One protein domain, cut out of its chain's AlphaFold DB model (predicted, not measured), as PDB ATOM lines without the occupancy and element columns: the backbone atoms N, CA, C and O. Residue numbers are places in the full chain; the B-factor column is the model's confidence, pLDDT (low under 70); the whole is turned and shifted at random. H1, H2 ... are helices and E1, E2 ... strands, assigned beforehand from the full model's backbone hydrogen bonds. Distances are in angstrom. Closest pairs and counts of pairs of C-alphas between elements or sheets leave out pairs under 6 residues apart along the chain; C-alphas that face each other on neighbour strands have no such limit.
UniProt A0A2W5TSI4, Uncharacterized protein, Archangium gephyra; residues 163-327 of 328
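AT A GLANCE: This is residues 163 to 327 of the 328 residues of an uncharacterized protein of Archangium gephyra (UniProt A0A2W5TSI4). A strongly twisted sheet of five strands, E4, E3, E5, E6 and E7, has short helices on both faces, H3 on one and H5 on the other, while a long two-strand hairpin, E1 and E2, forms a separate arm at the far end of the domain from H4. Loops fill much of the rest: residues 205 to 234 run from the hairpin to the sheet, and the loop of residues 247 to 262 reaches up to 24 A from the mean of the C-alphas. The printed part has 165 residues, under half of them in named elements, in the order H1 H2 E1 E2 E3 E4 H3 E5 E6 H4 H5 E7; the class is mixed, helices and strands. The five-strand sheet is mixed and the hairpin antiparallel; the whole is compact, with a radius of gyration of the C-alphas of 15.9 A and spans of 48 by 38 by 28 A.

IN THESE COORDINATES: The sheet holds E4, residues 244 to 246, E3, residues 235 to 239, E5, residues 272 to 281 and 25.0 A long, E6, residues 284 to 290 and 18.3 A long, and E7, residues 324 to 326. E5 starts at C-alpha 272 (25.006, -33.551, 91.942) and bends by 66 degrees at residue 276. The helices are H1, residues 166 to 169, H2, residues 173 to 181 and 12.0 A long, H3, residues 263 to 267, H4, residues 292 to 299, and H5, residues 307 to 313. E1, residues 184 to 193, spans 25.7 A from C-alpha 184 (-5.695, -26.141, 86.235), and E2, residues 196 to 204, spans 24.0 A.

HOW THE PARTS SIT: E5 is antiparallel to E3, with N 236 and O 276 2.8 A apart, and to E6, its hairpin partner, with N 289 and O 277 2.8 A apart. Edge strand E4 forms a hairpin with E3, N 237 and O 245 being 2.8 A apart. Edge strand E7 is parallel to E6, with N 290 and O 325 2.8 A apart. E4, H3, E5 is a split strand-helix-strand unit, with E3 between its strands, and E6, H4 H5, E7 is a strand-helix-strand unit of parallel neighbours; both crossovers are right-handed. H3 is over E3 at a height over the sheet of 7.1 A; H5 is on the opposite face, its closest C-alphas to E6 being Val 308 and Ile 288, 7.3 A apart. H1 and H4 are on the same face as H3, each over none of the strands, H4 only just, with 2 of its 8 C-alphas falling on E6. H2 is not on the sheet. In the hairpin of E1 and E2, N 188 and O 200 are 2.8 A apart; both strands are apart from E5. Every O i to N i+4 pair is within hydrogen-bond range in H2, H4 and H5; H3 has 0 of 1, but 2 of 2 O i to N i+3 pairs, and H1 is too short for an i+4 pair.

THE WHOLE: The C-alphas of Thr 203 and Asp 300, the two farthest apart, are 49.3 A apart. The printed part has no cut; the long links are E2 to E3 and E4 to H3. The mean pLDDT of the printed part is 85.2, with residue 195, residues 212 to 219 and residues 248 to 265 under 70.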
ATOM      1  N   SER A 163       8.523 -36.400  81.470       72.75
ATOM      2  CA  SER A 163       8.348 -36.110  82.901       72.75
ATOM      3  C   SER A 163       9.646 -36.159  83.717       72.75
ATOM      4  O   SER A 163       9.695 -35.676  84.845       72.75
ATOM      5  N   LEU A 164      10.742 -36.652  83.129       75.81
ATOM      6  CA  LEU A 164      12.082 -36.618  83.720       75.81
ATOM      7  C   LEU A 164      12.890 -35.383  83.301       75.81
ATOM      8  O   LEU A 164      14.022 -35.216  83.755       75.81
ATOM      9  N   ALA A 165      12.360 -34.521  82.429       80.44
ATOM     10  CA  ALA A 165      13.058 -33.310  82.014       80.44
ATOM     11  C   ALA A 165      13.300 -32.370  83.210       80.44
ATOM     12  O   ALA A 165      12.429 -32.177  84.064       80.44
ATOM     13  N   PHE A 166      14.468 -31.721  83.256       86.00
ATOM     14  CA  PHE A 166      14.809 -30.784  84.336       86.00
ATOM     15  C   PHE A 166      13.811 -29.641  84.485       86.00
ATOM     16  O   PHE A 166      13.489 -29.250  85.602       86.00
ATOM     17  N   SER A 167      13.281 -29.131  83.374       87.38
ATOM     18  CA  SER A 167      12.271 -28.072  83.385       87.38
ATOM     19  C   SER A 167      10.985 -28.478  84.111       87.38
ATOM     20  O   SER A 167      10.351 -27.631  84.748       87.38
ATOM     21  N   HIS A 168      10.623 -29.763  84.044       86.44
ATOM     22  CA  HIS A 168       9.436 -30.322  84.680       86.44
ATOM     23  C   HIS A 168       9.665 -30.655  86.161       86.44
ATOM     24  O   HIS A 168       8.845 -30.304  87.015       86.44
ATOM     25  N   THR A 169      10.789 -31.314  86.445       88.50
ATOM     26  CA  THR A 169      11.145 -31.833  87.776       88.50
ATOM     27  C   THR A 169      11.637 -30.752  88.727       88.50
ATOM     28  O   THR A 169      11.608 -30.947  89.939       88.50
ATOM     29  N   GLU A 170      12.092 -29.610  88.201       93.19
ATOM     30  CA  GLU A 170      12.603 -28.531  89.035       93.19
ATOM     31  C   GLU A 170      11.524 -27.943  89.953       93.19
ATOM     32  O   GLU A 170      10.471 -27.484  89.497       93.19
ATOM     33  N   LEU A 171      11.865 -27.848  91.235       94.06
ATOM     34  CA  LEU A 171      11.079 -27.201  92.271       94.06
ATOM     35  C   LEU A 171      11.599 -25.786  92.536       94.06
ATOM     36  O   LEU A 171      12.777 -25.581  92.821       94.06
ATOM     37  N   THR A 172      10.691 -24.811  92.551       96.19
ATOM     38  CA  THR A 172      10.939 -23.468  93.100       96.19
ATOM     39  C   THR A 172       9.741 -23.028  93.940       96.19
ATOM     40  O   THR A 172       8.632 -23.515  93.688       96.19
ATOM     41  N   PRO A 173       9.899 -22.089  94.894       96.38
ATOM     42  CA  PRO A 173       8.760 -21.573  95.652       96.38
ATOM     43  C   PRO A 173       7.657 -21.033  94.737       96.38
ATOM     44  O   PRO A 173       6.492 -21.358  94.929       96.38
ATOM     45  N   ALA A 174       8.033 -20.316  93.673       95.81
ATOM     46  CA  ALA A 174       7.094 -19.779  92.692       95.81
ATOM     47  C   ALA A 174       6.337 -20.874  91.923       95.81
ATOM     48  O   ALA A 174       5.137 -20.742  91.699       95.81
ATOM     49  N   LYS A 175       7.004 -21.972  91.531       94.06
ATOM     50  CA  LYS A 175       6.345 -23.101  90.848       94.06
ATOM     51  C   LYS A 175       5.339 -23.806  91.764       94.06
ATOM     52  O   LYS A 175       4.248 -24.141  91.311       94.06
ATOM     53  N   ILE A 176       5.688 -24.002  93.036       94.81
ATOM     54  CA  ILE A 176       4.795 -24.608  94.035       94.81
ATOM     55  C   ILE A 176       3.611 -23.689  94.346       94.81
ATOM     56  O   ILE A 176       2.466 -24.133  94.348       94.81
ATOM     57  N   GLU A 177       3.868 -22.400  94.551       95.50
ATOM     58  CA  GLU A 177       2.825 -21.411  94.812       95.50
ATOM     59  C   GLU A 177       1.867 -21.275  93.623       95.50
ATOM     60  O   GLU A 177       0.649 -21.260  93.805       95.50
ATOM     61  N   HIS A 178       2.399 -21.245  92.400       95.06
ATOM     62  CA  HIS A 178       1.587 -21.232  91.190       95.06
ATOM     63  C   HIS A 178       0.685 -22.469  91.106       95.06
ATOM     64  O   HIS A 178      -0.502 -22.327  90.813       95.06
ATOM     65  N   ASP A 179       1.217 -23.658  91.404       92.81
ATOM     66  CA  ASP A 179       0.443 -24.903  91.423       92.81
ATOM     67  C   ASP A 179      -0.719 -24.851  92.424       92.81
ATOM     68  O   ASP A 179      -1.846 -25.219  92.092       92.81
ATOM     69  N   MET A 180      -0.458 -24.343  93.628       95.31
ATOM     70  CA  MET A 180      -1.449 -24.237  94.701       95.31
ATOM     71  C   MET A 180      -2.509 -23.161  94.460       95.31
ATOM     72  O   MET A 180      -3.636 -23.288  94.934       95.31
ATOM     73  N   ASN A 181      -2.172 -22.088  93.743       96.88
ATOM     74  CA  ASN A 181      -3.056 -20.930  93.602       96.88
ATOM     75  C   ASN A 181      -3.815 -20.891  92.273       96.88
ATOM     76  O   ASN A 181      -4.818 -20.179  92.169       96.88
ATOM     77  N   THR A 182      -3.396 -21.683  91.289       96.31
ATOM     78  CA  THR A 182      -3.949 -21.659  89.931       96.31
ATOM     79  C   THR A 182      -4.859 -22.855  89.688       96.31
ATOM     80  O   THR A 182      -4.440 -24.002  89.842       96.31
ATOM     81  N   VAL A 183      -6.105 -22.595  89.275       96.44
ATOM     82  CA  VAL A 183      -7.018 -23.647  88.804       96.44
ATOM     83  C   VAL A 183      -6.507 -24.168  87.467       96.44
ATOM     84  O   VAL A 183      -6.321 -23.398  86.528       96.44
ATOM     85  N   GLN A 184      -6.271 -25.472  87.393       94.56
ATOM     86  CA  GLN A 184      -5.695 -26.141  86.235       94.56
ATOM     87  C   GLN A 184      -6.465 -27.428  85.956       94.56
ATOM     88  O   GLN A 184      -7.041 -28.031  86.862       94.56
ATOM     89  N   THR A 185      -6.448 -27.865  84.702       95.25
ATOM     90  CA  THR A 185      -6.992 -29.167  84.314       95.25
ATOM     91  C   THR A 185      -5.862 -30.179  84.200       95.25
ATOM     92  O   THR A 185      -4.916 -29.962  83.447       95.25
ATOM     93  N   PHE A 186      -5.964 -31.289  84.924       92.00
ATOM     94  CA  PHE A 186      -4.982 -32.372  84.900       92.00
ATOM     95  C   PHE A 186      -5.649 -33.721  85.168       92.00
ATOM     96  O   PHE A 186      -6.770 -33.787  85.670       92.00
ATOM     97  N   ASN A 187      -4.952 -34.797  84.820       91.94
ATOM     98  CA  ASN A 187      -5.383 -36.151  85.134       91.94
ATOM     99  C   ASN A 187      -4.924 -36.532  86.544       91.94
ATOM    100  O   ASN A 187      -3.796 -36.235  86.937       91.94
ATOM    101  N   VAL A 188      -5.792 -37.187  87.306       89.38
ATOM    102  CA  VAL A 188      -5.481 -37.792  88.607       89.38
ATOM    103  C   VAL A 188      -5.645 -39.294  88.475       89.38
ATOM    104  O   VAL A 188      -6.652 -39.760  87.944       89.38
ATOM    105  N   ILE A 189      -4.674 -40.057  88.964       85.62
ATOM    106  CA  ILE A 189      -4.786 -41.512  89.027       85.62
ATOM    107  C   ILE A 189      -5.885 -41.882  90.018       85.62
ATOM    108  O   ILE A 189      -5.844 -41.476  91.177       85.62
ATOM    109  N   THR A 190      -6.839 -42.693  89.578       86.56
ATOM    110  CA  THR A 190      -7.975 -43.157  90.388       86.56
ATOM    111  C   THR A 190      -7.844 -44.617  90.807       86.56
ATOM    112  O   THR A 190      -8.430 -45.034  91.803       86.56
ATOM    113  N   GLY A 191      -7.044 -45.407  90.092       81.00
ATOM    114  CA  GLY A 191      -7.046 -46.857  90.238       81.00
ATOM    115  C   GLY A 191      -6.045 -47.553  89.328       81.00
ATOM    116  O   GLY A 191      -5.228 -46.911  88.670       81.00
ATOM    117  N   VAL A 192      -6.117 -48.880  89.318       78.00
ATOM    118  CA  VAL A 192      -5.449 -49.744  88.341       78.00
ATOM    119  C   VAL A 192      -6.508 -50.703  87.804       78.00
ATOM    120  O   VAL A 192      -7.254 -51.286  88.590       78.00
ATOM    121  N   LYS A 193      -6.591 -50.845  86.483       77.50
ATOM    122  CA  LYS A 193      -7.458 -51.794  85.784       77.50
ATOM    123  C   LYS A 193      -6.637 -52.483  84.699       77.50
ATOM    124  O   LYS A 193      -5.990 -51.797  83.915       77.50
ATOM    125  N   ASP A 194      -6.662 -53.814  84.669       78.31
ATOM    126  CA  ASP A 194      -5.926 -54.629  83.689       78.31
ATOM    127  C   ASP A 194      -4.429 -54.244  83.613       78.31
ATOM    128  O   ASP A 194      -3.891 -53.983  82.538       78.31
ATOM    129  N   ASP A 195      -3.787 -54.114  84.782       69.50
ATOM    130  CA  ASP A 195      -2.391 -53.672  84.964       69.50
ATOM    131  C   ASP A 195      -2.055 -52.273  84.415       69.50
ATOM    132  O   ASP A 195      -0.889 -51.918  84.234       69.50
ATOM    133  N   ARG A 196      -3.067 -51.432  84.178       74.19
ATOM    134  CA  ARG A 196      -2.902 -50.047  83.721       74.19
ATOM    135  C   ARG A 196      -3.529 -49.071  84.700       74.19
ATOM    136  O   ARG A 196      -4.631 -49.306  85.195       74.19
ATOM    137  N   ALA A 197      -2.859 -47.951  84.964       79.19
ATOM    138  CA  ALA A 197      -3.472 -46.878  85.737       79.19
ATOM    139  C   ALA A 197      -4.738 -46.363  85.045       79.19
ATOM    140  O   ALA A 197      -4.779 -46.186  83.826       79.19
ATOM    141  N   THR A 198      -5.765 -46.111  85.849       84.94
ATOM    142  CA  THR A 198      -6.959 -45.384  85.423       84.94
ATOM    143  C   THR A 198      -6.855 -43.941  85.880       84.94
ATOM    144  O   THR A 198      -6.312 -43.665  86.951       84.94
ATOM    145  N   TYR A 199      -7.409 -43.030  85.083       89.81
ATOM    146  CA  TYR A 199      -7.327 -41.598  85.335       89.81
ATOM    147  C   TYR A 199      -8.700 -40.950  85.296       89.81
ATOM    148  O   TYR A 199      -9.588 -41.383  84.562       89.81
ATOM    149  N   GLU A 200      -8.830 -39.862  86.035       93.75
ATOM    150  CA  GLU A 200      -9.935 -38.924  85.928       93.75
ATOM    151  C   GLU A 200      -9.377 -37.535  85.630       93.75
ATOM    152  O   GLU A 200      -8.443 -37.071  86.289       93.75
ATOM    153  N   LYS A 201      -9.952 -36.865  84.629       96.38
ATOM    154  CA  LYS A 201      -9.642 -35.466  84.353       96.38
ATOM    155  C   LYS A 201     -10.393 -34.596  85.354       96.38
ATOM    156  O   LYS A 201     -11.619 -34.570  85.351       96.38
ATOM    157  N   VAL A 202      -9.651 -33.825  86.136       95.19
ATOM    158  CA  VAL A 202     -10.195 -32.885  87.118       95.19
ATOM    159  C   VAL A 202      -9.776 -31.461  86.776       95.19
ATOM    160  O   VAL A 202      -8.732 -31.245  86.160       95.19
ATOM    161  N   THR A 203     -10.577 -30.482  87.198       96.75
ATOM    162  CA  THR A 203     -10.251 -29.054  87.089       96.75
ATOM    163  C   THR A 203     -10.273 -28.441  88.479       96.75
ATOM    164  O   THR A 203     -11.337 -28.175  89.030       96.75
ATOM    165  N   GLN A 204      -9.093 -28.255  89.062       95.06
ATOM    166  CA  GLN A 204      -8.934 -27.771  90.431       95.06
ATOM    167  C   GLN A 204      -7.537 -27.177  90.647       95.06
ATOM    168  O   GLN A 204      -6.696 -27.178  89.748       95.06
ATOM    169  N   LYS A 205      -7.294 -26.636  91.839       95.25
ATOM    170  CA  LYS A 205      -5.958 -26.203  92.266       95.25
ATOM    171  C   LYS A 205      -5.112 -27.409  92.673       95.25
ATOM    172  O   LYS A 205      -5.648 -28.437  93.090       95.25
ATOM    173  N   GLY A 206      -3.795 -27.273  92.578       91.75
ATOM    174  CA  GLY A 206      -2.870 -28.195  93.220       91.75
ATOM    175  C   GLY A 206      -2.856 -28.033  94.740       91.75
ATOM    176  O   GLY A 206      -3.434 -27.099  95.293       91.75
ATOM    177  N   ASN A 207      -2.177 -28.946  95.427       89.62
ATOM    178  CA  ASN A 207      -2.078 -28.952  96.892       89.62
ATOM    179  C   ASN A 207      -0.650 -28.727  97.413       89.62
ATOM    180  O   ASN A 207      -0.439 -28.719  98.624       89.62
ATOM    181  N   GLY A 208       0.336 -28.554  96.521       90.00
ATOM    182  CA  GLY A 208       1.736 -28.357  96.907       90.00
ATOM    183  C   GLY A 208       2.304 -29.521  97.719       90.00
ATOM    184  O   GLY A 208       3.166 -29.307  98.571       90.00
ATOM    185  N   ARG A 209       1.776 -30.731  97.508       90.00
ATOM    186  CA  ARG A 209       2.139 -31.926  98.262       90.00
ATOM    187  C   ARG A 209       3.184 -32.756  97.521       90.00
ATOM    188  O   ARG A 209       3.048 -32.996  96.321       90.00
ATOM    189  N   ILE A 210       4.189 -33.235  98.254       90.56
ATOM    190  CA  ILE A 210       5.195 -34.202  97.790       90.56
ATOM    191  C   ILE A 210       5.312 -35.307  98.845       90.56
ATOM    192  O   ILE A 210       5.548 -35.007 100.015       90.56
ATOM    193  N   THR A 211       5.127 -36.572  98.443       82.88
ATOM    194  CA  THR A 211       5.119 -37.744  99.349       82.88
ATOM    195  C   THR A 211       5.762 -38.977  98.712       82.88
ATOM    196  O   THR A 211       5.939 -39.051  97.496       82.88
ATOM    197  N   GLU A 212       6.078 -39.971  99.541       67.56
ATOM    198  CA  GLU A 212       6.743 -41.236  99.183       67.56
ATOM    199  C   GLU A 212       5.931 -42.219  98.319       67.56
ATOM    200  O   GLU A 212       6.478 -43.187  97.779       67.56
ATOM    201  N   LEU A 213       4.624 -41.989  98.171       61.28
ATOM    202  CA  LEU A 213       3.682 -42.968  97.616       61.28
ATOM    203  C   LEU A 213       3.431 -42.839  96.106       61.28
ATOM    204  O   LEU A 213       2.485 -43.447  95.606       61.28
ATOM    205  N   TYR A 214       4.217 -42.048  95.371       65.56
ATOM    206  CA  TYR A 214       3.935 -41.789  93.957       65.56
ATOM    207  C   TYR A 214       4.870 -42.531  92.994       65.56
ATOM    208  O   TYR A 214       6.064 -42.248  92.960       65.56
ATOM    209  N   ASP A 215       4.309 -43.462  92.216       60.25
ATOM    210  CA  ASP A 215       4.957 -44.195  91.121       60.25
ATOM    211  C   ASP A 215       4.312 -43.761  89.795       60.25
ATOM    212  O   ASP A 215       3.094 -43.816  89.669       60.25
ATOM    213  N   GLU A 216       5.099 -43.270  88.843       59.06
ATOM    214  CA  GLU A 216       4.616 -42.636  87.612       59.06
ATOM    215  C   GLU A 216       5.039 -43.387  86.346       59.06
ATOM    216  O   GLU A 216       4.267 -43.458  85.395       59.06
ATOM    217  N   ALA A 217       6.237 -43.985  86.286       51.88
ATOM    218  CA  ALA A 217       6.728 -44.500  84.996       51.88
ATOM    219  C   ALA A 217       6.207 -45.894  84.621       51.88
ATOM    220  O   ALA A 217       6.526 -46.413  83.553       51.88
ATOM    221  N   SER A 218       5.362 -46.486  85.465       57.84
ATOM    222  CA  SER A 218       4.544 -47.642  85.094       57.84
ATOM    223  C   SER A 218       3.235 -47.241  84.392       57.84
ATOM    224  O   SER A 218       2.398 -48.099  84.100       57.84
ATOM    225  N   HIS A 219       3.023 -45.947  84.122       68.56
ATOM    226  CA  HIS A 219       1.753 -45.400  83.651       68.56
ATOM    227  C   HIS A 219       1.875 -44.737  82.273       68.56
ATOM    228  O   HIS A 219       2.913 -44.215  81.884       68.56
ATOM    229  N   SER A 220       0.786 -44.789  81.503       74.00
ATOM    230  CA  SER A 220       0.727 -44.243  80.139       74.00
ATOM    231  C   SER A 220       0.690 -42.714  80.086       74.00
ATOM    232  O   SER A 220       1.032 -42.142  79.057       74.00
ATOM    233  N   ASP A 221       0.226 -42.062  81.155       79.44
ATOM    234  CA  ASP A 221       0.249 -40.608  81.306       79.44
ATOM    235  C   ASP A 221       1.247 -40.231  82.402       79.44
ATOM    236  O   ASP A 221       0.939 -40.276  83.593       79.44
ATOM    237  N   THR A 222       2.448 -39.852  81.978       76.00
ATOM    238  CA  THR A 222       3.549 -39.451  82.856       76.00
ATOM    239  C   THR A 222       3.409 -38.020  83.385       76.00
ATOM    240  O   THR A 222       4.284 -37.519  84.069       76.00
ATOM    241  N   PHE A 223       2.318 -37.313  83.090       82.25
ATOM    242  CA  PHE A 223       2.029 -36.008  83.699       82.25
ATOM    243  C   PHE A 223       0.807 -36.047  84.614       82.25
ATOM    244  O   PHE A 223       0.412 -35.012  85.168       82.25
ATOM    245  N   ALA A 224       0.198 -37.224  84.781       85.62
ATOM    246  CA  ALA A 224      -0.855 -37.423  85.754       85.62
ATOM    247  C   ALA A 224      -0.345 -37.113  87.168       85.62
ATOM    248  O   ALA A 224       0.849 -37.154  87.462       85.62
ATOM    249  N   ARG A 225      -1.276 -36.791  88.061       86.75
ATOM    250  CA  ARG A 225      -1.015 -36.649  89.492       86.75
ATOM    251  C   ARG A 225      -1.393 -37.924  90.226       86.75
ATOM    252  O   ARG A 225      -2.294 -38.659  89.812       86.75
ATOM    253  N   GLY A 226      -0.763 -38.146  91.373       81.94
ATOM    254  CA  GLY A 226      -1.117 -39.258  92.245       81.94
ATOM    255  C   GLY A 226      -2.504 -39.122  92.859       81.94
ATOM    256  O   GLY A 226      -3.097 -38.045  92.858       81.94
ATOM    257  N   ARG A 227      -3.005 -40.219  93.440       81.00
ATOM    258  CA  ARG A 227      -4.347 -40.310  94.056       81.00
ATOM    259  C   ARG A 227      -4.639 -39.211  95.081       81.00
ATOM    260  O   ARG A 227      -5.785 -38.820  95.254       81.00
ATOM    261  N   GLY A 228      -3.610 -38.722  95.770       79.88
ATOM    262  CA  GLY A 228      -3.713 -37.629  96.734       79.88
ATOM    263  C   GLY A 228      -3.546 -36.236  96.120       79.88
ATOM    264  O   GLY A 228      -3.373 -35.283  96.871       79.88
ATOM    265  N   GLY A 229      -3.533 -36.100  94.791       82.94
ATOM    266  CA  GLY A 229      -3.318 -34.846  94.064       82.94
ATOM    267  C   GLY A 229      -1.859 -34.381  93.992       82.94
ATOM    268  O   GLY A 229      -1.597 -33.316  93.429       82.94
ATOM    269  N   GLN A 230      -0.911 -35.153  94.541       85.81
ATOM    270  CA  GLN A 230       0.513 -34.827  94.488       85.81
ATOM    271  C   GLN A 230       1.036 -34.883  93.050       85.81
ATOM    272  O   GLN A 230       0.762 -35.830  92.312       85.81
ATOM    273  N   LYS A 231       1.794 -33.857  92.667       84.06
ATOM    274  CA  LYS A 231       2.405 -33.745  91.338       84.06
ATOM    275  C   LYS A 231       3.737 -34.491  91.239       84.06
ATOM    276  O   LYS A 231       4.086 -34.963  90.171       84.06
ATOM    277  N   TYR A 232       4.468 -34.583  92.348       83.69
ATOM    278  CA  TYR A 232       5.808 -35.161  92.396       83.69
ATOM    279  C   TYR A 232       5.882 -36.283  93.440       83.69
ATOM    280  O   TYR A 232       5.160 -36.256  94.445       83.69
ATOM    281  N   ALA A 233       6.776 -37.249  93.217       82.19
ATOM    282  CA  ALA A 233       7.182 -38.215  94.238       82.19
ATOM    283  C   ALA A 233       8.266 -37.622  95.154       82.19
ATOM    284  O   ALA A 233       8.853 -36.585  94.842       82.19
ATOM    285  N   SER A 234       8.551 -38.281  96.281       87.62
ATOM    286  CA  SER A 234       9.539 -37.793  97.256       87.62
ATOM    287  C   SER A 234      10.989 -37.865  96.781       87.62
ATOM    288  O   SER A 234      11.833 -37.216  97.384       87.62
ATOM    289  N   ASN A 235      11.300 -38.608  95.717       85.38
ATOM    290  CA  ASN A 235      12.656 -38.729  95.180       85.38
ATOM    291  C   ASN A 235      13.239 -37.358  94.811       85.38
ATOM    292  O   ASN A 235      12.739 -36.691  93.907       85.38
ATOM    293  N   PHE A 236      14.323 -36.961  95.480       87.81
ATOM    294  CA  PHE A 236      14.812 -35.584  95.501       87.81
ATOM    295  C   PHE A 236      16.317 -35.433  95.242       87.81
ATOM    296  O   PHE A 236      17.137 -36.120  95.861       87.81
ATOM    297  N   ALA A 237      16.668 -34.542  94.307       90.75
ATOM    298  CA  ALA A 237      18.026 -34.238  93.852       90.75
ATOM    299  C   ALA A 237      18.345 -32.763  94.029       90.75
ATOM    300  O   ALA A 237      17.508 -31.894  93.778       90.75
ATOM    301  N   ILE A 238      19.619 -32.512  94.310       94.81
ATOM    302  CA  ILE A 238      20.242 -31.206  94.152       94.81
ATOM    303  C   ILE A 238      21.325 -31.334  93.086       94.81
ATOM    304  O   ILE A 238      22.250 -32.137  93.240       94.81
ATOM    305  N   LEU A 239      21.208 -30.560  92.008       95.12
ATOM    306  CA  LEU A 239      22.219 -30.502  90.951       95.12
ATOM    307  C   LEU A 239      23.292 -29.453  91.271       95.12
ATOM    308  O   LEU A 239      23.133 -28.623  92.161       95.12
ATOM    309  N   ALA A 240      24.421 -29.513  90.566       96.12
ATOM    310  CA  ALA A 240      25.601 -28.690  90.840       96.12
ATOM    311  C   ALA A 240      25.420 -27.182  90.616       96.12
ATOM    312  O   ALA A 240      26.241 -26.408  91.087       96.12
ATOM    313  N   ASP A 241      24.360 -26.753  89.943       96.50
ATOM    314  CA  ASP A 241      23.920 -25.354  89.848       96.50
ATOM    315  C   ASP A 241      23.053 -24.912  91.048       96.50
ATOM    316  O   ASP A 241      22.588 -23.773  91.103       96.50
ATOM    317  N   GLY A 242      22.836 -25.805  92.016       96.75
ATOM    318  CA  GLY A 242      22.050 -25.573  93.220       96.75
ATOM    319  C   GLY A 242      20.544 -25.733  93.026       96.75
ATOM    320  O   GLY A 242      19.802 -25.418  93.957       96.75
ATOM    321  N   SER A 243      20.064 -26.185  91.863       95.81
ATOM    322  CA  SER A 243      18.631 -26.381  91.634       95.81
ATOM    323  C   SER A 243      18.099 -27.644  92.305       95.81
ATOM    324  O   SER A 243      18.788 -28.658  92.446       95.81
ATOM    325  N   PHE A 244      16.828 -27.574  92.700       93.12
ATOM    326  CA  PHE A 244      16.094 -28.667  93.320       93.12
ATOM    327  C   PHE A 244      15.244 -29.392  92.319       93.12
ATOM    328  O   PHE A 244      14.511 -28.750  91.575       93.12
ATOM    329  N   HIS A 245      15.266 -30.713  92.361       91.31
ATOM    330  CA  HIS A 245      14.472 -31.521  91.460       91.31
ATOM    331  C   HIS A 245      13.792 -32.653  92.212       91.31
ATOM    332  O   HIS A 245      14.451 -33.390  92.943       91.31
ATOM    333  N   ALA A 246      12.490 -32.805  91.996       87.56
ATOM    334  CA  ALA A 246      11.771 -34.006  92.378       87.56
ATOM    335  C   ALA A 246      11.440 -34.807  91.123       87.56
ATOM    336  O   ALA A 246      10.830 -34.276  90.192       87.56
ATOM    337  N   VAL A 247      11.863 -36.072  91.089       75.06
ATOM    338  CA  VAL A 247      11.451 -36.979  90.015       75.06
ATOM    339  C   VAL A 247      10.230 -37.771  90.411       75.06
ATOM    340  O   VAL A 247      10.085 -38.162  91.571       75.06
ATOM    341  N   PRO A 248       9.413 -38.119  89.421       67.38
ATOM    342  CA  PRO A 248       8.535 -39.257  89.553       67.38
ATOM    343  C   PRO A 248       9.322 -40.526  89.894       67.38
ATOM    344  O   PRO A 248      10.383 -40.779  89.320       67.38
ATOM    345  N   ALA A 249       8.833 -41.334  90.835       63.81
ATOM    346  CA  ALA A 249       9.423 -42.648  91.059       63.81
ATOM    347  C   ALA A 249       8.901 -43.617  89.997       63.81
ATOM    348  O   ALA A 249       7.751 -43.525  89.586       63.81
ATOM    349  N   SER A 250       9.721 -44.573  89.576       60.00
ATOM    350  CA  SER A 250       9.208 -45.805  88.980       60.00
ATOM    351  C   SER A 250       9.723 -46.967  89.787       60.00
ATOM    352  O   SER A 250      10.942 -47.097  89.940       60.00
ATOM    353  N   ARG A 251       8.821 -47.759  90.367       53.47
ATOM    354  CA  ARG A 251       9.189 -48.989  91.055       53.47
ATOM    355  C   ARG A 251       9.115 -50.144  90.066       53.47
ATOM    356  O   ARG A 251       8.351 -50.132  89.101       53.47
ATOM    357  N   ARG A 252       9.925 -51.163  90.345       49.59
ATOM    358  CA  ARG A 252       9.910 -52.423  89.606       49.59
ATOM    359  C   ARG A 252       8.485 -52.967  89.566       49.59
ATOM    360  O   ARG A 252       7.823 -53.051  90.599       49.59
ATOM    361  N   SER A 253       8.049 -53.384  88.388       49.16
ATOM    362  CA  SER A 253       6.849 -54.200  88.222       49.16
ATOM    363  C   SER A 253       7.241 -55.559  87.653       49.16
ATOM    364  O   SER A 253       8.320 -55.700  87.080       49.16
ATOM    365  N   ASN A 254       6.360 -56.556  87.754       45.62
ATOM    366  CA  ASN A 254       6.579 -57.846  87.086       45.62
ATOM    367  C   ASN A 254       6.776 -57.677  85.566       45.62
ATOM    368  O   ASN A 254       7.489 -58.461  84.951       45.62
ATOM    369  N   ALA A 255       6.169 -56.641  84.974       45.38
ATOM    370  CA  ALA A 255       6.301 -56.316  83.557       45.38
ATOM    371  C   ALA A 255       7.606 -55.571  83.220       45.38
ATOM    372  O   ALA A 255       8.107 -55.704  82.110       45.38
ATOM    373  N   ASN A 256       8.164 -54.803  84.164       46.22
ATOM    374  CA  ASN A 256       9.410 -54.047  84.007       46.22
ATOM    375  C   ASN A 256      10.309 -54.224  85.247       46.22
ATOM    376  O   ASN A 256      10.520 -53.268  86.003       46.22
ATOM    377  N   PRO A 257      10.855 -55.433  85.481       41.97
ATOM    378  CA  PRO A 257      11.612 -55.739  86.696       41.97
ATOM    379  C   PRO A 257      12.934 -54.961  86.793       41.97
ATOM    380  O   PRO A 257      13.478 -54.812  87.883       41.97
ATOM    381  N   GLY A 258      13.440 -54.426  85.675       40.47
ATOM    382  CA  GLY A 258      14.668 -53.626  85.615       40.47
ATOM    383  C   GLY A 258      14.473 -52.106  85.693       40.47
ATOM    384  O   GLY A 258      15.462 -51.378  85.764       40.47
ATOM    385  N   LEU A 259      13.235 -51.595  85.673       47.28
ATOM    386  CA  LEU A 259      12.992 -50.150  85.638       47.28
ATOM    387  C   LEU A 259      12.976 -49.577  87.059       47.28
ATOM    388  O   LEU A 259      12.020 -49.764  87.807       47.28
ATOM    389  N   ILE A 260      14.040 -48.857  87.421       51.88
ATOM    390  CA  ILE A 260      14.036 -47.965  88.582       51.88
ATOM    391  C   ILE A 260      14.505 -46.579  88.141       51.88
ATOM    392  O   ILE A 260      15.694 -46.336  87.929       51.88
ATOM    393  N   LEU A 261      13.565 -45.640  88.060       58.84
ATOM    394  CA  LEU A 261      13.867 -44.225  87.857       58.84
ATOM    395  C   LEU A 261      13.984 -43.561  89.231       58.84
ATOM    396  O   LEU A 261      13.005 -43.122  89.825       58.84
ATOM    397  N   THR A 262      15.201 -43.576  89.770       64.56
ATOM    398  CA  THR A 262      15.546 -42.882  91.019       64.56
ATOM    399  C   THR A 262      16.075 -41.489  90.767       64.56
ATOM    400  O   THR A 262      16.442 -41.133  89.652       64.56
ATOM    401  N   THR A 263      16.210 -40.717  91.836       69.81
ATOM    402  CA  THR A 263      16.738 -39.366  91.791       69.81
ATOM    403  C   THR A 263      18.094 -39.217  91.100       69.81
ATOM    404  O   THR A 263      18.326 -38.237  90.398       69.81
ATOM    405  N   ALA A 264      18.994 -40.187  91.256       63.41
ATOM    406  CA  ALA A 264      20.301 -40.141  90.605       63.41
ATOM    407  C   ALA A 264      20.183 -40.069  89.072       63.41
ATOM    408  O   ALA A 264      20.970 -39.380  88.430       63.41
ATOM    409  N   SER A 265      19.123 -40.654  88.500       69.44
ATOM    410  CA  SER A 265      18.817 -40.566  87.069       69.44
ATOM    411  C   SER A 265      18.626 -39.139  86.553       69.44
ATOM    412  O   SER A 265      18.695 -38.918  85.347       69.44
ATOM    413  N   LEU A 266      18.378 -38.160  87.423       70.81
ATOM    414  CA  LEU A 266      18.350 -36.765  87.002       70.81
ATOM    415  C   LEU A 266      19.730 -36.271  86.611       70.81
ATOM    416  O   LEU A 266      19.865 -35.560  85.631       70.81
ATOM    417  N   ALA A 267      20.781 -36.664  87.315       72.75
ATOM    418  CA  ALA A 267      22.094 -36.047  87.168       72.75
ATOM    419  C   ALA A 267      22.856 -36.443  85.898       72.75
ATOM    420  O   ALA A 267      24.054 -36.219  85.778       72.75
ATOM    421  N   ARG A 268      22.194 -37.043  84.916       74.31
ATOM    422  CA  ARG A 268      22.846 -37.570  83.722       74.31
ATOM    423  C   ARG A 268      23.426 -36.429  82.888       74.31
ATOM    424  O   ARG A 268      22.713 -35.587  82.348       74.31
ATOM    425  N   GLY A 269      24.755 -36.403  82.807       80.50
ATOM    426  CA  GLY A 269      25.504 -35.332  82.152       80.50
ATOM    427  C   GLY A 269      25.628 -34.052  82.980       80.50
ATOM    428  O   GLY A 269      26.057 -33.046  82.419       80.50
ATOM    429  N   LYS A 270      25.276 -34.091  84.272       89.69
ATOM    430  CA  LYS A 270      25.428 -33.023  85.270       89.69
ATOM    431  C   LYS A 270      26.106 -33.584  86.525       89.69
ATOM    432  O   LYS A 270      26.191 -34.790  86.714       89.69
ATOM    433  N   GLN A 271      26.614 -32.709  87.383       93.12
ATOM    434  CA  GLN A 271      27.040 -33.112  88.725       93.12
ATOM    435  C   GLN A 271      25.887 -32.911  89.715       93.12
ATOM    436  O   GLN A 271      25.015 -32.067  89.501       93.12
ATOM    437  N   MET A 272      25.899 -33.682  90.796       93.94
ATOM    438  CA  MET A 272      25.006 -33.551  91.942       93.94
ATOM    439  C   MET A 272      25.732 -32.976  93.142       93.94
ATOM    440  O   MET A 272      26.950 -33.093  93.264       93.94
ATOM    441  N   LEU A 273      24.943 -32.426  94.054       95.75
ATOM    442  CA  LEU A 273      25.366 -32.007  95.385       95.75
ATOM    443  C   LEU A 273      24.725 -32.868  96.481       95.75
ATOM    444  O   LEU A 273      25.268 -32.961  97.580       95.75
ATOM    445  N   PHE A 274      23.575 -33.488  96.187       94.31
ATOM    446  CA  PHE A 274      22.806 -34.294  97.134       94.31
ATOM    447  C   PHE A 274      21.751 -35.155  96.421       94.31
ATOM    448  O   PHE A 274      21.142 -34.707  95.445       94.31
ATOM    449  N   ASN A 275      21.455 -36.343  96.956       91.00
ATOM    450  CA  ASN A 275      20.272 -37.121  96.593       91.00
ATOM    451  C   ASN A 275      19.669 -37.868  97.793       91.00
ATOM    452  O   ASN A 275      20.385 -38.414  98.638       91.00
ATOM    453  N   GLY A 276      18.340 -37.935  97.818       90.19
ATOM    454  CA  GLY A 276      17.558 -38.614  98.848       90.19
ATOM    455  C   GLY A 276      16.068 -38.365  98.654       90.19
ATOM    456  O   GLY A 276      15.590 -38.474  97.521       90.19
ATOM    457  N   HIS A 277      15.364 -38.002  99.725       91.31
ATOM    458  CA  HIS A 277      13.919 -37.779  99.700       91.31
ATOM    459  C   HIS A 277      13.524 -36.407 100.259       91.31
ATOM    460  O   HIS A 277      14.191 -35.863 101.135       91.31
ATOM    461  N   ILE A 278      12.418 -35.849  99.767       92.94
ATOM    462  CA  ILE A 278      11.794 -34.621 100.268       92.94
ATOM    463  C   ILE A 278      10.308 -34.862 100.516       92.94
ATOM    464  O   ILE A 278       9.633 -35.443  99.666       92.94
ATOM    465  N   HIS A 279       9.781 -34.379 101.644       94.19
ATOM    466  CA  HIS A 279       8.334 -34.243 101.828       94.19
ATOM    467  C   HIS A 279       7.935 -32.780 101.923       94.19
ATOM    468  O   HIS A 279       8.639 -31.945 102.502       94.19
ATOM    469  N   MET A 280       6.778 -32.493 101.341       94.62
ATOM    470  CA  MET A 280       6.181 -31.172 101.350       94.62
ATOM    471  C   MET A 280       4.687 -31.306 101.602       94.62
ATOM    472  O   MET A 280       4.024 -32.120 100.965       94.62
ATOM    473  N   GLU A 281       4.171 -30.490 102.512       93.06
ATOM    474  CA  GLU A 281       2.745 -30.398 102.814       93.06
ATOM    475  C   GLU A 281       2.322 -28.934 102.688       93.06
ATOM    476  O   GLU A 281       2.908 -28.056 103.324       93.06
ATOM    477  N   ASN A 282       1.328 -28.656 101.838       92.56
ATOM    478  CA  ASN A 282       0.828 -27.302 101.568       92.56
ATOM    479  C   ASN A 282       1.944 -26.286 101.244       92.56
ATOM    480  O   ASN A 282       1.943 -25.158 101.744       92.56
ATOM    481  N   GLY A 283       2.937 -26.696 100.448       93.75
ATOM    482  CA  GLY A 283       4.062 -25.839 100.067       93.75
ATOM    483  C   GLY A 283       5.126 -25.622 101.152       93.75
ATOM    484  O   GLY A 283       6.046 -24.828 100.949       93.75
ATOM    485  N   VAL A 284       5.028 -26.305 102.296       96.94
ATOM    486  CA  VAL A 284       6.026 -26.275 103.375       96.94
ATOM    487  C   VAL A 284       6.849 -27.555 103.332       96.94
ATOM    488  O   VAL A 284       6.291 -28.647 103.400       96.94
ATOM    489  N   VAL A 285       8.175 -27.437 103.239       97.50
ATOM    490  CA  VAL A 285       9.090 -28.584 103.309       97.50
ATOM    491  C   VAL A 285       9.123 -29.100 104.744       97.50
ATOM    492  O   VAL A 285       9.525 -28.377 105.657       97.50
ATOM    493  N   THR A 286       8.690 -30.341 104.941       97.06
ATOM    494  CA  THR A 286       8.542 -30.965 106.265       97.06
ATOM    495  C   THR A 286       9.597 -32.024 106.552       97.06
ATOM    496  O   THR A 286       9.803 -32.367 107.714       97.06
ATOM    497  N   TYR A 287      10.274 -32.523 105.518       96.50
ATOM    498  CA  TYR A 287      11.257 -33.593 105.627       96.50
ATOM    499  C   TYR A 287      12.301 -33.487 104.518       96.50
ATOM    500  O   TYR A 287      11.949 -33.223 103.367       96.50
ATOM    501  N   ILE A 288      13.563 -33.744 104.867       95.94
ATOM    502  CA  ILE A 288      14.646 -34.007 103.919       95.94
ATOM    503  C   ILE A 288      15.418 -35.227 104.419       95.94
ATOM    504  O   ILE A 288      16.016 -35.191 105.494       95.94
ATOM    505  N   GLY A 289      15.413 -36.292 103.628       94.38
ATOM    506  CA  GLY A 289      16.148 -37.523 103.875       94.38
ATOM    507  C   GLY A 289      17.388 -37.620 102.998       94.38
ATOM    508  O   GLY A 289      17.355 -37.247 101.825       94.38
ATOM    509  N   MET A 290      18.492 -38.102 103.563       93.19
ATOM    510  CA  MET A 290      19.715 -38.441 102.842       93.19
ATOM    511  C   MET A 290      19.684 -39.918 102.469       93.19
ATOM    512  O   MET A 290      19.572 -40.773 103.347       93.19
ATOM    513  N   SER A 291      19.858 -40.215 101.178       89.19
ATOM    514  CA  SER A 291      19.870 -41.600 100.703       89.19
ATOM    515  C   SER A 291      20.934 -42.439 101.413       89.19
ATOM    516  O   SER A 291      22.012 -41.951 101.763       89.19
ATOM    517  N   GLY A 292      20.667 -43.733 101.595       87.81
ATOM    518  CA  GLY A 292      21.530 -44.568 102.432       87.81
ATOM    519  C   GLY A 292      22.978 -44.692 101.948       87.81
ATOM    520  O   GLY A 292      23.902 -44.780 102.754       87.81
ATOM    521  N   ARG A 293      23.223 -44.614 100.634       87.44
ATOM    522  CA  ARG A 293      24.595 -44.594 100.098       87.44
ATOM    523  C   ARG A 293      25.352 -43.325 100.504       87.44
ATOM    524  O   ARG A 293      26.534 -43.399 100.821       87.44
ATOM    525  N   LEU A 294      24.667 -42.186 100.519       92.56
ATOM    526  CA  LEU A 294      25.228 -40.896 100.916       92.56
ATOM    527  C   LEU A 294      25.468 -40.866 102.431       92.56
ATOM    528  O   LEU A 294      26.488 -40.335 102.859       92.56
ATOM    529  N   CYS A 295      24.597 -41.505 103.224       94.00
ATOM    530  CA  CYS A 295      24.797 -41.676 104.668       94.00
ATOM    531  C   CYS A 295      26.117 -42.395 104.969       94.00
ATOM    532  O   CYS A 295      26.944 -41.854 105.696       94.00
ATOM    533  N   LYS A 296      26.365 -43.541 104.322       92.19
ATOM    534  CA  LYS A 296      27.618 -44.303 104.479       92.19
ATOM    535  C   LYS A 296      28.847 -43.478 104.089       92.19
ATOM    536  O   LYS A 296      29.815 -43.403 104.830       92.19
ATOM    537  N   LEU A 297      28.783 -42.767 102.962       93.62
ATOM    538  CA  LEU A 297      29.879 -41.887 102.539       93.62
ATOM    539  C   LEU A 297      30.122 -40.729 103.519       93.62
ATOM    540  O   LEU A 297      31.265 -40.313 103.700       93.62
ATOM    541  N   LYS A 298      29.062 -40.192 104.132       95.56
ATOM    542  CA  LYS A 298      29.153 -39.150 105.162       95.56
ATOM    543  C   LYS A 298      29.801 -39.686 106.439       95.56
ATOM    544  O   LYS A 298      30.613 -38.978 107.030       95.56
ATOM    545  N   GLU A 299      29.471 -40.910 106.844       94.38
ATOM    546  CA  GLU A 299      30.123 -41.617 107.959       94.38
ATOM    547  C   GLU A 299      31.619 -41.827 107.694       94.38
ATOM    548  O   GLU A 299      32.433 -41.614 108.590       94.38
ATOM    549  N   ASP A 300      31.989 -42.095 106.437       92.88
ATOM    550  CA  ASP A 300      33.382 -42.177 105.976       92.88
ATOM    551  C   ASP A 300      34.072 -40.797 105.828       92.88
ATOM    552  O   ASP A 300      35.215 -40.702 105.377       92.88
ATOM    553  N   GLY A 301      33.396 -39.701 106.196       95.88
ATOM    554  CA  GLY A 301      33.954 -38.345 106.222       95.88
ATOM    555  C   GLY A 301      33.706 -37.500 104.969       95.88
ATOM    556  O   GLY A 301      34.200 -36.371 104.884       95.88
ATOM    557  N   THR A 302      32.925 -37.991 104.002       96.62
ATOM    558  CA  THR A 302      32.528 -37.194 102.832       96.62
ATOM    559  C   THR A 302      31.611 -36.049 103.256       96.62
ATOM    560  O   THR A 302      30.619 -36.247 103.957       96.62
ATOM    561  N   LYS A 303      31.905 -34.832 102.792       97.38
ATOM    562  CA  LYS A 303      31.059 -33.660 103.033       97.38
ATOM    563  C   LYS A 303      30.139 -33.422 101.839       97.38
ATOM    564  O   LYS A 303      30.598 -33.343 100.703       97.38
ATOM    565  N   PHE A 304      28.853 -33.250 102.112       97.31
ATOM    566  CA  PHE A 304      27.838 -32.893 101.119       97.31
ATOM    567  C   PHE A 304      27.316 -31.487 101.380       97.31
ATOM    568  O   PHE A 304      27.444 -30.976 102.494       97.31
ATOM    569  N   VAL A 305      26.719 -30.877 100.358       97.69
ATOM    570  CA  VAL A 305      26.033 -29.594 100.526       97.69
ATOM    571  C   VAL A 305      24.823 -29.794 101.435       97.69
ATOM    572  O   VAL A 305      24.050 -30.725 101.227       97.69
ATOM    573  N   ASP A 306      24.657 -28.920 102.428       97.62
ATOM    574  CA  ASP A 306      23.508 -28.909 103.327       97.62
ATOM    575  C   ASP A 306      22.223 -28.599 102.532       97.62
ATOM    576  O   ASP A 306      22.015 -27.451 102.106       97.62
ATOM    577  N   PRO A 307      21.339 -29.595 102.339       97.19
ATOM    578  CA  PRO A 307      20.125 -29.417 101.563       97.19
ATOM    579  C   PRO A 307      19.113 -28.515 102.285       97.19
ATOM    580  O   PRO A 307      18.356 -27.812 101.622       97.19
ATOM    581  N   VAL A 308      19.103 -28.471 103.623       97.94
ATOM    582  CA  VAL A 308      18.180 -27.622 104.393       97.94
ATOM    583  C   VAL A 308      18.567 -26.157 104.229       97.94
ATOM    584  O   VAL A 308      17.702 -25.312 103.980       97.94
ATOM    585  N   ALA A 309      19.862 -25.847 104.333       97.94
ATOM    586  CA  ALA A 309      20.366 -24.499 104.087       97.94
ATOM    587  C   ALA A 309      20.043 -24.041 102.659       97.94
ATOM    588  O   ALA A 309      19.591 -22.912 102.460       97.94
ATOM    589  N   LEU A 310      20.198 -24.929 101.675       97.69
ATOM    590  CA  LEU A 310      19.905 -24.608 100.283       97.69
ATOM    591  C   LEU A 310      18.408 -24.360 100.053       97.69
ATOM    592  O   LEU A 310      18.042 -23.435  99.329       97.69
ATOM    593  N   VAL A 311      17.533 -25.154 100.685       96.81
ATOM    594  CA  VAL A 311      16.071 -25.007 100.571       96.81
ATOM    595  C   VAL A 311      15.648 -23.641 101.112       96.81
ATOM    596  O   VAL A 311      14.863 -22.929 100.483       96.81
ATOM    597  N   LYS A 312      16.247 -23.218 102.230       97.44
ATOM    598  CA  LYS A 312      16.053 -21.874 102.788       97.44
ATOM    599  C   LYS A 312      16.614 -20.782 101.871       97.44
ATOM    600  O   LYS A 312      15.941 -19.778 101.669       97.44
ATOM    601  N   ALA A 313      17.793 -20.982 101.277       97.94
ATOM    602  CA  ALA A 313      18.411 -20.018 100.360       97.94
ATOM    603  C   ALA A 313      17.580 -19.774  99.087       97.94
ATOM    604  O   ALA A 313      17.568 -18.662  98.561       97.94
ATOM    605  N   TRP A 314      16.844 -20.785  98.617       97.56
ATOM    606  CA  TRP A 314      15.865 -20.636  97.535       97.56
ATOM    607  C   TRP A 314      14.571 -19.929  97.951       97.56
ATOM    608  O   TRP A 314      13.810 -19.515  97.078       97.56
ATOM    609  N   GLY A 315      14.308 -19.789  99.254       97.44
ATOM    610  CA  GLY A 315      13.114 -19.133  99.789       97.44
ATOM    611  C   GLY A 315      11.932 -20.067 100.063       97.44
ATOM    612  O   GLY A 315      10.800 -19.596 100.176       97.44
ATOM    613  N   PHE A 316      12.145 -21.381 100.170       97.44
ATOM    614  CA  PHE A 316      11.074 -22.292 100.578       97.44
ATOM    615  C   PHE A 316      10.705 -22.108 102.052       97.44
ATOM    616  O   PHE A 316      11.560 -21.892 102.916       97.44
ATOM    617  N   LYS A 317       9.417 -22.291 102.360       97.38
ATOM    618  CA  LYS A 317       8.953 -22.451 103.741       97.38
ATOM    619  C   LYS A 317       9.398 -23.820 104.256       97.38
ATOM    620  O   LYS A 317       9.263 -24.816 103.550       97.38
ATOM    621  N   THR A 318       9.898 -23.870 105.486       98.06
ATOM    622  CA  THR A 318      10.364 -25.108 106.136       98.06
ATOM    623  C   THR A 318       9.659 -25.297 107.472       98.06
ATOM    624  O   THR A 318       9.296 -24.313 108.122       98.06
ATOM    625  N   SER A 319       9.439 -26.547 107.876       97.38
ATOM    626  CA  SER A 319       8.935 -26.854 109.212       97.38
ATOM    627  C   SER A 319       9.927 -26.393 110.296       97.38
ATOM    628  O   SER A 319      11.147 -26.399 110.074       97.38
ATOM    629  N   PRO A 320       9.442 -25.983 111.484       96.75
ATOM    630  CA  PRO A 320      10.317 -25.673 112.608       96.75
ATOM    631  C   PRO A 320      11.220 -26.862 112.945       96.75
ATOM    632  O   PRO A 320      10.748 -27.989 113.055       96.75
ATOM    633  N   GLY A 321      12.518 -26.603 113.111       96.00
ATOM    634  CA  GLY A 321      13.486 -27.644 113.462       96.00
ATOM    635  C   GLY A 321      13.830 -28.622 112.336       96.00
ATOM    636  O   GLY A 321      14.412 -29.658 112.630       96.00
ATOM    637  N   LEU A 322      13.503 -28.318 111.070       97.75
ATOM    638  CA  LEU A 322      13.878 -29.171 109.939       97.75
ATOM    639  C   LEU A 322      15.391 -29.445 109.923       97.75
ATOM    640  O   LEU A 322      16.202 -28.521 109.816       97.75
ATOM    641  N   THR A 323      15.744 -30.727 109.972       97.06
ATOM    642  CA  THR A 323      17.103 -31.258 109.833       97.06
ATOM    643  C   THR A 323      17.139 -32.336 108.759       97.06
ATOM    644  O   THR A 323      16.102 -32.857 108.352       97.06
ATOM    645  N   VAL A 324      18.343 -32.693 108.311       96.81
ATOM    646  CA  VAL A 324      18.538 -33.848 107.427       96.81
ATOM    647  C   VAL A 324      18.425 -35.136 108.236       96.81
ATOM    648  O   VAL A 324      19.156 -35.311 109.212       96.81
ATOM    649  N   THR A 325      17.553 -36.039 107.804       96.44
ATOM    650  CA  THR A 325      17.423 -37.391 108.357       96.44
ATOM    651  C   THR A 325      18.316 -38.354 107.578       96.44
ATOM    652  O   THR A 325      18.319 -38.334 106.349       96.44
ATOM    653  N   ASN A 326      19.075 -39.203 108.273       93.31
ATOM    654  CA  ASN A 326      19.813 -40.294 107.635       93.31
ATOM    655  C   ASN A 326      18.863 -41.480 107.392       93.31
ATOM    656  O   ASN A 326      18.195 -41.921 108.325       93.31
ATOM    657  N   GLU A 327      18.817 -42.002 106.166       86.69
ATOM    658  CA  GLU A 327      17.946 -43.127 105.775       86.69
ATOM    659  C   GLU A 327      18.729 -44.421 105.483       86.69
ATOM    660  O   GLU A 327      18.200 -45.342 104.860       86.69
TER     661      GLU A 327